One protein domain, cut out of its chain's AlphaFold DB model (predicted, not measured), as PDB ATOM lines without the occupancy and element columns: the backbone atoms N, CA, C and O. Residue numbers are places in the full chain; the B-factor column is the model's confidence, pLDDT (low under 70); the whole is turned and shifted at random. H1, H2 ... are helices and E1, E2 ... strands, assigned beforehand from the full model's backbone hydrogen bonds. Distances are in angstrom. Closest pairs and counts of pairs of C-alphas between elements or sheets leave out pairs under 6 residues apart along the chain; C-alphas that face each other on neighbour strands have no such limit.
ATOM      1  N   GLU A  88      -7.777 170.912 370.462       46.94
ATOM      2  CA  GLU A  88      -8.799 170.008 370.979       46.94
ATOM      3  C   GLU A  88      -8.148 168.926 371.863       46.94
ATOM      4  O   GLU A  88      -7.182 168.280 371.452       46.94
ATOM      5  N   LYS A  89      -8.672 168.714 373.080       50.78
ATOM      6  CA  LYS A  89      -8.143 167.711 374.018       50.78
ATOM      7  C   LYS A  89      -8.215 166.314 373.402       50.78
ATOM      8  O   LYS A  89      -9.266 165.673 373.426       50.78
ATOM      9  N   LYS A  90      -7.085 165.812 372.900       55.00
ATOM     10  CA  LYS A  90      -6.992 164.464 372.337       55.00
ATOM     11  C   LYS A  90      -6.738 163.441 373.435       55.00
ATOM     12  O   LYS A  90      -5.609 163.211 373.870       55.00
ATOM     13  N   THR A  91      -7.814 162.780 373.844       53.97
ATOM     14  CA  THR A  91      -7.744 161.538 374.616       53.97
ATOM     15  C   THR A  91      -7.331 160.396 373.691       53.97
ATOM     16  O   THR A  91      -8.048 160.052 372.753       53.97
ATOM     17  N   ILE A  92      -6.177 159.787 373.958       63.69
ATOM     18  CA  ILE A  92      -5.763 158.532 373.334       63.69
ATOM     19  C   ILE A  92      -6.240 157.387 374.220       63.69
ATOM     20  O   ILE A  92      -5.609 157.007 375.211       63.69
ATOM     21  N   GLU A  93      -7.381 156.833 373.840       59.09
ATOM     22  CA  GLU A  93      -7.899 155.591 374.397       59.09
ATOM     23  C   GLU A  93      -7.091 154.398 373.852       59.09
ATOM     24  O   GLU A  93      -6.708 154.381 372.679       59.09
ATOM     25  N   ASN A  94      -6.893 153.363 374.679       71.88
ATOM     26  CA  ASN A  94      -6.193 152.107 374.351       71.88
ATOM     27  C   ASN A  94      -4.650 152.190 374.294       71.88
ATOM     28  O   ASN A  94      -4.018 151.706 373.354       71.88
ATOM     29  N   VAL A  95      -4.022 152.735 375.340       81.38
ATOM     30  CA  VAL A  95      -2.594 152.501 375.616       81.38
ATOM     31  C   VAL A  95      -2.426 151.123 376.262       81.38
ATOM     32  O   VAL A  95      -2.772 150.942 377.432       81.38
ATOM     33  N   SER A  96      -1.845 150.155 375.553       86.06
ATOM     34  CA  SER A  96      -1.523 148.849 376.145       86.06
ATOM     35  C   SER A  96      -0.265 148.934 377.013       86.06
ATOM     36  O   SER A  96       0.803 149.327 376.557       86.06
ATOM     37  N   CYS A  97      -0.373 148.564 378.283       88.12
ATOM     38  CA  CYS A  97       0.729 148.615 379.240       88.12
ATOM     39  C   CYS A  97       1.358 147.229 379.407       88.12
ATOM     40  O   CYS A  97       0.635 146.247 379.597       88.12
ATOM     41  N   TYR A  98       2.687 147.147 379.382       90.69
ATOM     42  CA  TYR A  98       3.438 145.893 379.464       90.69
ATOM     43  C   TYR A  98       4.499 145.926 380.567       90.69
ATOM     44  O   TYR A  98       5.100 146.964 380.834       90.69
ATOM     45  N   LEU A  99       4.756 144.771 381.182       92.44
ATOM     46  CA  LEU A  99       5.795 144.564 382.185       92.44
ATOM     47  C   LEU A  99       6.887 143.643 381.644       92.44
ATOM     48  O   LEU A  99       6.598 142.533 381.197       92.44
ATOM     49  N   CYS A 100       8.139 144.071 381.755       91.94
ATOM     50  CA  CYS A 100       9.292 143.191 381.675       91.94
ATOM     51  C   CYS A 100       9.676 142.725 383.089       91.94
ATOM     52  O   CYS A 100      10.071 143.526 383.939       91.94
ATOM     53  N   GLU A 101       9.538 141.424 383.349       89.38
ATOM     54  CA  GLU A 101       9.887 140.809 384.641       89.38
ATOM     55  C   GLU A 101      11.398 140.563 384.806       89.38
ATOM     56  O   GLU A 101      11.875 140.321 385.911       89.38
ATOM     57  N   ASP A 102      12.149 140.623 383.705       88.56
ATOM     58  CA  ASP A 102      13.597 140.423 383.648       88.56
ATOM     59  C   ASP A 102      14.311 141.757 383.955       88.56
ATOM     60  O   ASP A 102      14.270 142.661 383.115       88.56
ATOM     61  N   PRO A 103      14.930 141.932 385.142       86.38
ATOM     62  CA  PRO A 103      15.490 143.218 385.567       86.38
ATOM     63  C   PRO A 103      16.760 143.602 384.798       86.38
ATOM     64  O   PRO A 103      17.071 144.787 384.686       86.38
ATOM     65  N   ASP A 104      17.463 142.608 384.252       87.06
ATOM     66  CA  ASP A 104      18.731 142.770 383.541       87.06
ATOM     67  C   ASP A 104      18.522 142.922 382.022       87.06
ATOM     68  O   ASP A 104      19.472 143.179 381.278       87.06
ATOM     69  N   TYR A 105      17.281 142.785 381.533       88.75
ATOM     70  CA  TYR A 105      16.963 142.957 380.118       88.75
ATOM     71  C   TYR A 105      17.162 144.422 379.676       88.75
ATOM     72  O   TYR A 105      16.483 145.319 380.193       88.75
ATOM     73  N   PRO A 106      18.044 144.702 378.695       87.62
ATOM     74  CA  PRO A 106      18.234 146.048 378.176       87.62
ATOM     75  C   PRO A 106      17.056 146.415 377.270       87.62
ATOM     76  O   PRO A 106      16.988 146.013 376.106       87.62
ATOM     77  N   ILE A 107      16.113 147.185 377.812       85.62
ATOM     78  CA  ILE A 107      14.982 147.711 377.045       85.62
ATOM     79  C   ILE A 107      15.515 148.753 376.051       85.62
ATOM     80  O   ILE A 107      16.137 149.728 376.479       85.62
ATOM     81  N   PRO A 108      15.312 148.563 374.734       83.25
ATOM     82  CA  PRO A 108      15.886 149.447 373.735       83.25
ATOM     83  C   PRO A 108      15.118 150.773 373.654       83.25
ATOM     84  O   PRO A 108      13.941 150.855 374.012       83.25
ATOM     85  N   GLU A 109      15.796 151.806 373.153       78.44
ATOM     86  CA  GLU A 109      15.274 153.173 373.034       78.44
ATOM     87  C   GLU A 109      13.915 153.251 372.302       78.44
ATOM     88  O   GLU A 109      13.600 152.377 371.482       78.44
ATOM     89  N   PRO A 110      13.104 154.296 372.555       72.25
ATOM     90  CA  PRO A 110      11.852 154.521 371.837       72.25
ATOM     91  C   PRO A 110      12.025 154.473 370.311       72.25
ATOM     92  O   PRO A 110      13.008 154.957 369.751       72.25
ATOM     93  N   GLY A 111      11.072 153.844 369.621       67.69
ATOM     94  CA  GLY A 111      11.153 153.634 368.170       67.69
ATOM     95  C   GLY A 111      12.104 152.506 367.742       67.69
ATOM     96  O   GLY A 111      12.310 152.301 366.543       67.69
ATOM     97  N   LYS A 112      12.668 151.741 368.686       73.81
ATOM     98  CA  LYS A 112      13.326 150.452 368.431       73.81
ATOM     99  C   LYS A 112      12.432 149.300 368.891       73.81
ATOM    100  O   LYS A 112      11.845 149.332 369.974       73.81
ATOM    101  N   HIS A 113      12.374 148.246 368.081       74.06
ATOM    102  CA  HIS A 113      11.662 147.023 368.443       74.06
ATOM    103  C   HIS A 113      12.325 146.342 369.643       74.06
ATOM    104  O   HIS A 113      13.527 146.072 369.622       74.06
ATOM    105  N   ALA A 114      11.524 146.027 370.659       75.19
ATOM    106  CA  ALA A 114      11.899 145.107 371.724       75.19
ATOM    107  C   ALA A 114      11.305 143.717 371.444       75.19
ATOM    108  O   ALA A 114      10.449 143.559 370.575       75.19
ATOM    109  N   SER A 115      11.768 142.685 372.151       78.62
ATOM    110  CA  SER A 115      11.257 141.328 371.929       78.62
ATOM    111  C   SER A 115       9.961 141.102 372.705       78.62
ATOM    112  O   SER A 115       9.997 141.008 373.927       78.62
ATOM    113  N   ASN A 116       8.826 140.948 372.016       75.12
ATOM    114  CA  ASN A 116       7.509 140.755 372.645       75.12
ATOM    115  C   ASN A 116       7.458 139.567 373.630       75.12
ATOM    116  O   ASN A 116       6.622 139.559 374.522       75.12
ATOM    117  N   SER A 117       8.348 138.573 373.509       83.56
ATOM    118  CA  SER A 117       8.443 137.438 374.445       83.56
ATOM    119  C   SER A 117       9.018 137.798 375.821       83.56
ATOM    120  O   SER A 117       8.944 136.981 376.736       83.56
ATOM    121  N   LYS A 118       9.599 138.995 375.978       87.12
ATOM    122  CA  LYS A 118      10.124 139.531 377.245       87.12
ATOM    123  C   LYS A 118       9.121 140.415 377.995       87.12
ATOM    124  O   LYS A 118       9.469 140.929 379.055       87.12
ATOM    125  N   PHE A 119       7.911 140.591 377.459       89.44
ATOM    126  CA  PHE A 119       6.907 141.523 377.966       89.44
ATOM    127  C   PHE A 119       5.546 140.849 378.172       89.44
ATOM    128  O   PHE A 119       4.966 140.287 377.244       89.44
ATOM    129  N   THR A 120       5.002 140.976 379.378       90.25
ATOM    130  CA  THR A 120       3.658 140.511 379.749       90.25
ATOM    131  C   THR A 120       2.700 141.703 379.756       90.25
ATOM    132  O   THR A 120       3.009 142.730 380.356       90.25
ATOM    133  N   LYS A 121       1.529 141.615 379.107       89.50
ATOM    134  CA  LYS A 121       0.534 142.707 379.146       89.50
ATOM    135  C   LYS A 121      -0.082 142.809 380.549       89.50
ATOM    136  O   LYS A 121      -0.604 141.818 381.049       89.50
ATOM    137  N   ILE A 122      -0.050 144.002 381.145       89.44
ATOM    138  CA  ILE A 122      -0.616 144.305 382.470       89.44
ATOM    139  C   ILE A 122      -2.096 144.684 382.327       89.44
ATOM    140  O   ILE A 122      -2.985 144.044 382.882       89.44
ATOM    141  N   CYS A 123      -2.361 145.758 381.583       86.06
ATOM    142  CA  CYS A 123      -3.680 146.357 381.416       86.06
ATOM    143  C   CYS A 123      -3.701 147.267 380.185       86.06
ATOM    144  O   CYS A 123      -2.653 147.602 379.634       86.06
ATOM    145  N   ASP A 124      -4.886 147.719 379.791       85.56
ATOM    146  CA  ASP A 124      -5.031 148.915 378.962       85.56
ATOM    147  C   ASP A 124      -5.257 150.141 379.856       85.56
ATOM    148  O   ASP A 124      -5.785 150.037 380.968       85.56
ATOM    149  N   SER A 125      -4.797 151.294 379.384       82.12
ATOM    150  CA  SER A 125      -4.863 152.586 380.064       82.12
ATOM    151  C   SER A 125      -5.160 153.695 379.049       82.12
ATOM    152  O   SER A 125      -5.210 153.456 377.838       82.12
ATOM    153  N   THR A 126      -5.351 154.914 379.539       74.75
ATOM    154  CA  THR A 126      -5.651 156.096 378.729       74.75
ATOM    155  C   THR A 126      -4.508 157.093 378.858       74.75
ATOM    156  O   THR A 126      -4.058 157.386 379.966       74.75
ATOM    157  N   LEU A 127      -4.042 157.623 377.729       69.19
ATOM    158  CA  LEU A 127      -3.168 158.790 377.695       69.19
ATOM    159  C   LEU A 127      -4.024 159.994 377.307       69.19
ATOM    160  O   LEU A 127      -4.540 160.054 376.195       69.19
ATOM    161  N   THR A 128      -4.150 160.965 378.203       65.19
ATOM    162  CA  THR A 128      -4.757 162.253 377.864       65.19
ATOM    163  C   THR A 128      -3.652 163.202 377.442       65.19
ATOM    164  O   THR A 128      -2.627 163.301 378.118       65.19
ATOM    165  N   ILE A 129      -3.854 163.916 376.334       61.94
ATOM    166  CA  ILE A 129      -2.905 164.930 375.897       61.94
ATOM    167  C   ILE A 129      -3.598 166.278 375.767       61.94
ATOM    168  O   ILE A 129      -4.640 166.402 375.126       61.94
ATOM    169  N   THR A 130      -3.012 167.273 376.427       55.34
ATOM    170  CA  THR A 130      -3.439 168.669 376.384       55.34
ATOM    171  C   THR A 130      -2.303 169.478 375.774       55.34
ATOM    172  O   THR A 130      -1.207 169.518 376.330       55.34
ATOM    173  N   GLU A 131      -2.551 170.081 374.620       51.75
ATOM    174  CA  GLU A 131      -1.687 171.118 374.060       51.75
ATOM    175  C   GLU A 131      -2.112 172.458 374.674       51.75
ATOM    176  O   GLU A 131      -3.303 172.760 374.692       51.75
ATOM    177  N   ASN A 132      -1.158 173.236 375.188       47.31
ATOM    178  CA  ASN A 132      -1.397 174.601 375.670       47.31
ATOM    179  C   ASN A 132      -0.821 175.636 374.686       47.31
ATOM    180  O   ASN A 132       0.188 175.357 374.021       47.31
ATOM    181  N   GLU A 133      -1.364 176.860 374.683       40.34
ATOM    182  CA  GLU A 133      -0.746 178.046 374.069       40.34
ATOM    183  C   GLU A 133       0.737 178.182 374.482       40.34
ATOM    184  O   GLU A 133       1.072 178.594 375.592       40.34
ATOM    185  N   GLY A 134       1.647 177.806 373.576       47.12
ATOM    186  CA  GLY A 134       3.092 177.732 373.837       47.12
ATOM    187  C   GLY A 134       3.766 176.457 373.324       47.12
ATOM    188  O   GLY A 134       4.989 176.427 373.207       47.12
ATOM    189  N   GLY A 135       2.994 175.423 372.967       45.53
ATOM    190  CA  GLY A 135       3.530 174.158 372.442       45.53
ATOM    191  C   GLY A 135       4.058 173.206 373.522       45.53
ATOM    192  O   GLY A 135       4.700 172.208 373.201       45.53
ATOM    193  N   GLU A 136       3.782 173.490 374.797       38.88
ATOM    194  CA  GLU A 136       4.049 172.559 375.890       38.88
ATOM    195  C   GLU A 136       2.940 171.499 375.938       38.88
ATOM    196  O   GLU A 136       1.777 171.783 376.234       38.88
ATOM    197  N   ILE A 137       3.311 170.266 375.592       55.53
ATOM    198  CA  ILE A 137       2.397 169.131 375.481       55.53
ATOM    199  C   ILE A 137       2.260 168.460 376.858       55.53
ATOM    200  O   ILE A 137       3.061 167.593 377.225       55.53
ATOM    201  N   ILE A 138       1.221 168.811 377.621       48.22
ATOM    202  CA  ILE A 138       0.898 168.130 378.881       48.22
ATOM    203  C   ILE A 138       0.300 166.754 378.563       48.22
ATOM    204  O   ILE A 138      -0.895 166.596 378.299       48.22
ATOM    205  N   THR A 139       1.156 165.735 378.615       63.34
ATOM    206  CA  THR A 139       0.793 164.316 378.512       63.34
ATOM    207  C   THR A 139       0.497 163.751 379.901       63.34
ATOM    208  O   THR A 139       1.398 163.326 380.626       63.34
ATOM    209  N   SER A 140      -0.775 163.729 380.303       67.00
ATOM    210  CA  SER A 140      -1.179 163.056 381.539       67.00
ATOM    211  C   SER A 140      -1.437 161.570 381.273       67.00
ATOM    212  O   SER A 140      -2.438 161.153 380.691       67.00
ATOM    213  N   PHE A 141      -0.483 160.758 381.725       76.38
ATOM    214  CA  PHE A 141      -0.566 159.303 381.779       76.38
ATOM    215  C   PHE A 141      -0.342 158.864 383.224       76.38
ATOM    216  O   PHE A 141       0.709 159.154 383.806       76.38
ATOM    217  N   ASP A 142      -1.324 158.178 383.806       80.94
ATOM    218  CA  ASP A 142      -1.278 157.729 385.198       80.94
ATOM    219  C   ASP A 142      -0.344 156.519 385.354       80.94
ATOM    220  O   ASP A 142      -0.753 155.355 385.392       80.94
ATOM    221  N   LYS A 143       0.957 156.821 385.419       84.56
ATOM    222  CA  LYS A 143       2.021 155.839 385.651       84.56
ATOM    223  C   LYS A 143       1.819 155.096 386.969       84.56
ATOM    224  O   LYS A 143       2.152 153.917 387.023       84.56
ATOM    225  N   GLN A 144       1.292 155.760 388.002       85.00
ATOM    226  CA  GLN A 144       1.177 155.174 389.334       85.00
ATOM    227  C   GLN A 144       0.094 154.094 389.363       85.00
ATOM    228  O   GLN A 144       0.392 152.967 389.734       85.00
ATOM    229  N   SER A 145      -1.101 154.366 388.830       87.38
ATOM    230  CA  SER A 145      -2.172 153.363 388.708       87.38
ATOM    231  C   SER A 145      -1.750 152.127 387.900       87.38
ATOM    232  O   SER A 145      -2.163 151.005 388.201       87.38
ATOM    233  N   VAL A 146      -0.889 152.294 386.888       88.44
ATOM    234  CA  VAL A 146      -0.327 151.161 386.131       88.44
ATOM    235  C   VAL A 146       0.755 150.417 386.927       88.44
ATOM    236  O   VAL A 146       0.773 149.186 386.898       88.44
ATOM    237  N   ILE A 147       1.614 151.123 387.669       88.75
ATOM    238  CA  ILE A 147       2.606 150.531 388.586       88.75
ATOM    239  C   ILE A 147       1.916 149.725 389.691       88.75
ATOM    240  O   ILE A 147       2.297 148.582 389.926       88.75
ATOM    241  N   ASP A 148       0.867 150.263 390.309       89.06
ATOM    242  CA  ASP A 148       0.124 149.606 391.387       89.06
ATOM    243  C   ASP A 148      -0.544 148.315 390.883       89.06
ATOM    244  O   ASP A 148      -0.449 147.267 391.525       89.06
ATOM    245  N   LYS A 149      -1.140 148.350 389.680       89.38
ATOM    246  CA  LYS A 149      -1.668 147.153 388.994       89.38
ATOM    247  C   LYS A 149      -0.578 146.139 388.656       89.38
ATOM    248  O   LYS A 149      -0.815 144.941 388.790       89.38
ATOM    249  N   ALA A 150       0.594 146.597 388.214       89.31
ATOM    250  CA  ALA A 150       1.723 145.722 387.920       89.31
ATOM    251  C   ALA A 150       2.199 145.009 389.193       89.31
ATOM    252  O   ALA A 150       2.269 143.785 389.201       89.31
ATOM    253  N   ILE A 151       2.437 145.754 390.279       88.12
ATOM    254  CA  ILE A 151       2.867 145.226 391.582       88.12
ATOM    255  C   ILE A 151       1.838 144.233 392.137       88.12
ATOM    256  O   ILE A 151       2.219 143.143 392.556       88.12
ATOM    257  N   ALA A 152       0.539 144.546 392.070       87.19
ATOM    258  CA  ALA A 152      -0.529 143.648 392.520       87.19
ATOM    259  C   ALA A 152      -0.592 142.305 391.757       87.19
ATOM    260  O   ALA A 152      -1.156 141.339 392.269       87.19
ATOM    261  N   GLY A 153      -0.022 142.229 390.549       82.81
ATOM    262  CA  GLY A 153       0.098 140.996 389.765       82.81
ATOM    263  C   GLY A 153       1.344 140.151 390.067       82.81
ATOM    264  O   GLY A 153       1.477 139.059 389.511       82.81
ATOM    265  N   LEU A 154       2.270 140.628 390.908       85.12
ATOM    266  CA  LEU A 154       3.551 139.966 391.168       85.12
ATOM    267  C   LEU A 154       3.514 138.993 392.348       85.12
ATOM    268  O   LEU A 154       2.729 139.115 393.283       85.12
ATOM    269  N   LYS A 155       4.432 138.019 392.312       82.44
ATOM    270  CA  LYS A 155       4.582 136.987 393.353       82.44
ATOM    271  C   LYS A 155       5.247 137.493 394.639       82.44
ATOM    272  O   LYS A 155       5.081 136.865 395.675       82.44
ATOM    273  N   ASP A 156       6.010 138.579 394.548       81.94
ATOM    274  CA  ASP A 156       6.692 139.242 395.666       81.94
ATOM    275  C   ASP A 156       6.559 140.768 395.490       81.94
ATOM    276  O   ASP A 156       7.454 141.415 394.932       81.94
ATOM    277  N   PRO A 157       5.403 141.348 395.860       79.94
ATOM    278  CA  PRO A 157       5.145 142.774 395.681       79.94
ATOM    279  C   PRO A 157       5.951 143.654 396.650       79.94
ATOM    280  O   PRO A 157       6.239 144.800 396.320       79.94
ATOM    281  N   GLU A 158       6.338 143.144 397.823       77.12
ATOM    282  CA  GLU A 158       6.962 143.943 398.889       77.12
ATOM    283  C   GLU A 158       8.436 144.274 398.588       77.12
ATOM    284  O   GLU A 158       8.901 145.389 398.857       77.12
ATOM    285  N   ASN A 159       9.161 143.342 397.957       77.81
ATOM    286  CA  ASN A 159      10.573 143.517 397.585       77.81
ATOM    287  C   ASN A 159      10.781 143.988 396.134       77.81
ATOM    288  O   ASN A 159      11.913 144.261 395.713       77.81
ATOM    289  N   THR A 160       9.703 144.116 395.359       83.19
ATOM    290  CA  THR A 160       9.766 144.558 393.963       83.19
ATOM    291  C   THR A 160       9.505 146.056 393.842       83.19
ATOM    292  O   THR A 160       8.544 146.585 394.386       83.19
ATOM    293  N   THR A 161      10.339 146.752 393.070       88.38
ATOM    294  CA  THR A 161      10.012 148.086 392.549       88.38
ATOM    295  C   THR A 161       9.721 147.961 391.058       88.38
ATOM    296  O   THR A 161      10.464 147.299 390.338       88.38
ATOM    297  N   VAL A 162       8.649 148.585 390.573       90.44
ATOM    298  CA  VAL A 162       8.348 148.655 389.136       90.44
ATOM    299  C   VAL A 162       8.617 150.076 388.661       90.44
ATOM    300  O   VAL A 162       8.098 151.033 389.231       90.44
ATOM    301  N   VAL A 163       9.434 150.218 387.620       90.12
ATOM    302  CA  VAL A 163       9.772 151.514 387.022       90.12
ATOM    303  C   VAL A 163       9.185 151.629 385.623       90.12
ATOM    304  O   VAL A 163       9.230 150.688 384.832       90.12
ATOM    305  N   PHE A 164       8.655 152.807 385.303       88.69
ATOM    306  CA  PHE A 164       8.342 153.184 383.928       88.69
ATOM    307  C   PHE A 164       9.646 153.317 383.130       88.69
ATOM    308  O   PHE A 164      10.593 153.949 383.604       88.69
ATOM    309  N   ARG A 165       9.709 152.724 381.933       87.38
ATOM    310  CA  ARG A 165      10.936 152.677 381.121       87.38
ATOM    311  C   ARG A 165      10.818 153.450 379.824       87.38
ATOM    312  O   ARG A 165      11.672 154.286 379.549       87.38
ATOM    313  N   ARG A 166       9.769 153.199 379.043       83.31
ATOM    314  CA  ARG A 166       9.515 153.932 377.798       83.31
ATOM    315  C   ARG A 166       8.033 153.976 377.464       83.31
ATOM    316  O   ARG A 166       7.264 153.089 377.824       83.31
ATOM    317  N   PHE A 167       7.667 155.013 376.733       81.69
ATOM    318  CA  PHE A 167       6.444 155.065 375.949       81.69
ATOM    319  C   PHE A 167       6.837 154.859 374.491       81.69
ATOM    320  O   PHE A 167       7.894 155.355 374.101       81.69
ATOM    321  N   GLN A 168       6.024 154.177 373.685       77.12
ATOM    322  CA  GLN A 168       6.211 154.185 372.235       77.12
ATOM    323  C   GLN A 168       4.942 153.873 371.442       77.12
ATOM    324  O   GLN A 168       3.992 153.273 371.943       77.12
ATOM    325  N   TYR A 169       4.950 154.286 370.176       76.88
ATOM    326  CA  TYR A 169       3.957 153.902 369.182       76.88
ATOM    327  C   TYR A 169       4.558 152.850 368.250       76.88
ATOM    328  O   TYR A 169       5.581 153.108 367.614       76.88
ATOM    329  N   GLU A 170       3.921 151.685 368.123       71.88
ATOM    330  CA  GLU A 170       4.259 150.737 367.059       71.88
ATOM    331  C   GLU A 170       3.275 150.871 365.898       71.88
ATOM    332  O   GLU A 170       2.072 150.636 366.029       71.88
ATOM    333  N   ALA A 171       3.811 151.228 364.729       68.12
ATOM    334  CA  ALA A 171       3.090 151.237 363.464       68.12
ATOM    335  C   ALA A 171       2.965 149.802 362.920       68.12
ATOM    336  O   ALA A 171       3.695 149.386 362.018       68.12
ATOM    337  N   GLY A 172       2.064 149.019 363.509       64.69
ATOM    338  CA  GLY A 172       1.744 147.674 363.044       64.69
ATOM    339  C   GLY A 172       0.636 147.616 361.988       64.69
ATOM    340  O   GLY A 172       0.044 148.609 361.574       64.69
ATOM    341  N   ASP A 173       0.331 146.390 361.572       61.78
ATOM    342  CA  ASP A 173      -0.786 146.075 360.678       61.78
ATOM    343  C   ASP A 173      -2.128 146.368 361.368       61.78
ATOM    344  O   ASP A 173      -2.550 145.624 362.264       61.78
ATOM    345  N   ALA A 174      -2.784 147.451 360.945       57.91
ATOM    346  CA  ALA A 174      -4.028 147.932 361.535       57.91
ATOM    347  C   ALA A 174      -5.188 146.936 361.408       57.91
ATOM    348  O   ALA A 174      -5.994 146.804 362.327       57.91
ATOM    349  N   ALA A 175      -5.225 146.144 360.332       56.50
ATOM    350  CA  ALA A 175      -6.230 145.095 360.154       56.50
ATOM    351  C   ALA A 175      -6.055 143.919 361.138       56.50
ATOM    352  O   ALA A 175      -6.921 143.050 361.223       56.50
ATOM    353  N   LYS A 176      -4.942 143.885 361.884       58.34
ATOM    354  CA  LYS A 176      -4.647 142.904 362.939       58.34
ATOM    355  C   LYS A 176      -4.579 143.525 364.340       58.34
ATOM    356  O   LYS A 176      -4.134 142.842 365.257       58.34
ATOM    357  N   GLY A 177      -4.962 144.796 364.506       56.78
ATOM    358  CA  GLY A 177      -4.908 145.501 365.796       56.78
ATOM    359  C   GLY A 177      -3.497 145.619 366.382       56.78
ATOM    360  O   GLY A 177      -3.337 145.644 367.597       56.78
ATOM    361  N   ARG A 178      -2.461 145.621 365.527       62.72
ATOM    362  CA  ARG A 178      -1.048 145.728 365.946       62.72
ATOM    363  C   ARG A 178      -0.507 147.157 365.883       62.72
ATOM    364  O   ARG A 178       0.670 147.368 366.145       62.72
ATOM    365  N   ASN A 179      -1.334 148.114 365.481       66.75
ATOM    366  CA  ASN A 179      -1.042 149.536 365.551       66.75
ATOM    367  C   ASN A 179      -1.526 150.086 366.896       66.75
ATOM    368  O   ASN A 179      -2.703 149.965 367.222       66.75
ATOM    369  N   GLY A 180      -0.644 150.702 367.676       73.88
ATOM    370  CA  GLY A 180      -1.052 151.181 368.990       73.88
ATOM    371  C   GLY A 180       0.053 151.821 369.810       73.88
ATOM    372  O   GLY A 180       1.249 151.635 369.568       73.88
ATOM    373  N   TRP A 181      -0.394 152.569 370.810       79.62
ATOM    374  CA  TRP A 181       0.451 153.115 371.857       79.62
ATOM    375  C   TRP A 181       0.676 152.079 372.947       79.62
ATOM    376  O   TRP A 181      -0.255 151.379 373.350       79.62
ATOM    377  N   HIS A 182       1.902 152.011 373.451       81.81
ATOM    378  CA  HIS A 182       2.217 151.199 374.610       81.81
ATOM    379  C   HIS A 182       3.194 151.866 375.569       81.81
ATOM    380  O   HIS A 182       4.019 152.705 375.201       81.81
ATOM    381  N   ALA A 183       3.046 151.475 376.830       86.88
ATOM    382  CA  ALA A 183       3.874 151.897 377.944       86.88
ATOM    383  C   ALA A 183       4.568 150.666 378.529       86.88
ATOM    384  O   ALA A 183       3.905 149.758 379.036       86.88
ATOM    385  N   ASP A 184       5.893 150.657 378.465       89.12
ATOM    386  CA  ASP A 184       6.721 149.563 378.950       89.12
ATOM    387  C   ASP A 184       7.277 149.900 380.335       89.12
ATOM    388  O   ASP A 184       7.899 150.948 380.558       89.12
ATOM    389  N   PHE A 185       7.074 148.970 381.257       92.00
ATOM    390  CA  PHE A 185       7.552 148.998 382.630       92.00
ATOM    391  C   PHE A 185       8.524 147.838 382.857       92.00
ATOM    392  O   PHE A 185       8.500 146.844 382.132       92.00
ATOM    393  N   GLN A 186       9.371 147.935 383.878       92.75
ATOM    394  CA  GLN A 186      10.301 146.866 384.240       92.75
ATOM    395  C   GLN A 186      10.397 146.701 385.752       92.75
ATOM    396  O   GLN A 186      10.363 147.684 386.495       92.75
ATOM    397  N   ILE A 187      10.560 145.456 386.192       91.69
ATOM    398  CA  ILE A 187      10.964 145.136 387.559       91.69
ATOM    399  C   ILE A 187      12.406 145.597 387.781       91.69
ATOM    400  O   ILE A 187      13.310 145.225 387.041       91.69
ATOM    401  N   VAL A 188      12.644 146.340 388.855       87.50
ATOM    402  CA  VAL A 188      13.964 146.468 389.472       87.50
ATOM    403  C   VAL A 188      13.862 145.917 390.891       87.50
ATOM    404  O   VAL A 188      12.995 146.312 391.675       87.50
ATOM    405  N   LYS A 189      14.709 144.939 391.223       73.00
ATOM    406  CA  LYS A 189      14.758 144.400 392.586       73.00
ATOM    407  C   LYS A 189      15.254 145.485 393.531       73.00
ATOM    408  O   LYS A 189      16.263 146.126 393.241       73.00
ATOM    409  N   LYS A 190      14.609 145.633 394.690       66.31
ATOM    410  CA  LYS A 190      15.283 146.277 395.816       66.31
ATOM    411  C   LYS A 190      16.422 145.368 396.263       66.31
ATOM    412  O   LYS A 190      16.213 144.179 396.503       66.31
TER     413      LYS A 190
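What this domain is: This is residues 88 to 190 of the 396 residues of an uncharacterized protein of Roseburia sp. CAG:197 (UniProt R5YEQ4). A strongly curled sheet of five strands, like part of a barrel but open between its edge strands E3 and E4, wraps round one short helix, H1. The hairpin of E2 and E3 reaches out to one end of the longest axis, and the link from H1 to E4 lies near the other end; the long link of residues 101 to 119 is on the other side of the sheet from H1. The printed part has 103 residues, with one named helix and five named strands in the order E1 E2 E3 H1 E4 E5. The sheet's order is E3 E2 E1 E5 E4, mixed, and the class is mostly strand. The whole is compact, with a radius of gyration of the C-alphas of 14.6 A and spans of 43 by 29 by 21 A.

Where its parts are: E1, residues 90 to 100, begins at C-alpha 90 (-6.992, 164.464, 372.337), is 28.4 A long and bends by 55 degrees at residue 93. E2, residues 120 to 131, measures 31.6 A and bends by 62 degrees at residue 123. E3 is residues 137 to 141, 12.0 A. H1, residues 143 to 152, runs 14.2 A from C-alpha 143 (2.021, 155.839, 385.651). E4, residues 160 to 170, is 28.1 A long and bends by 51 degrees at residue 167. E5, residues 180 to 189, is 29.2 A long and ends at C-alpha 189 (14.758, 144.400, 392.586).

How they stand to each other: E1, E2 and E3 form a meander, each strand the antiparallel neighbour of the one before. Between E1 and E2, N 97 and O 123 are 2.8 A apart; between E2 and E3, N 138 and O 130 are 2.8 A apart. E1 and E5 are parallel, at 36 degrees, with N 98 and O 183 at 2.9 A. E4 and E5 are an antiparallel hairpin, with N 163 and O 186 at 2.9 A. H1 is on one face of the sheet, giving two layers, a helix and a sheet, and the sheet curls round it. The closest C-alphas of H1 and E4, Ile 147 and Val 162, are 6.1 A apart, as are those of H1 and E2, Ala 150 and Ile 122. In H1 every O i to N i+4 pair is within hydrogen-bond range. E3 and E4 are apart, and so are E3 and E5.

The domain as a whole: The two C-alphas farthest apart are those of Glu 133 and Lys 155, at 45.7 A. The printed part has no cut. The link from E1 to E2, 19 residues, is long. The mean pLDDT of the printed part is 76.0, and 31 residues are under 70, among them residues 88 to 93, 127 to 140 and 171 to 179.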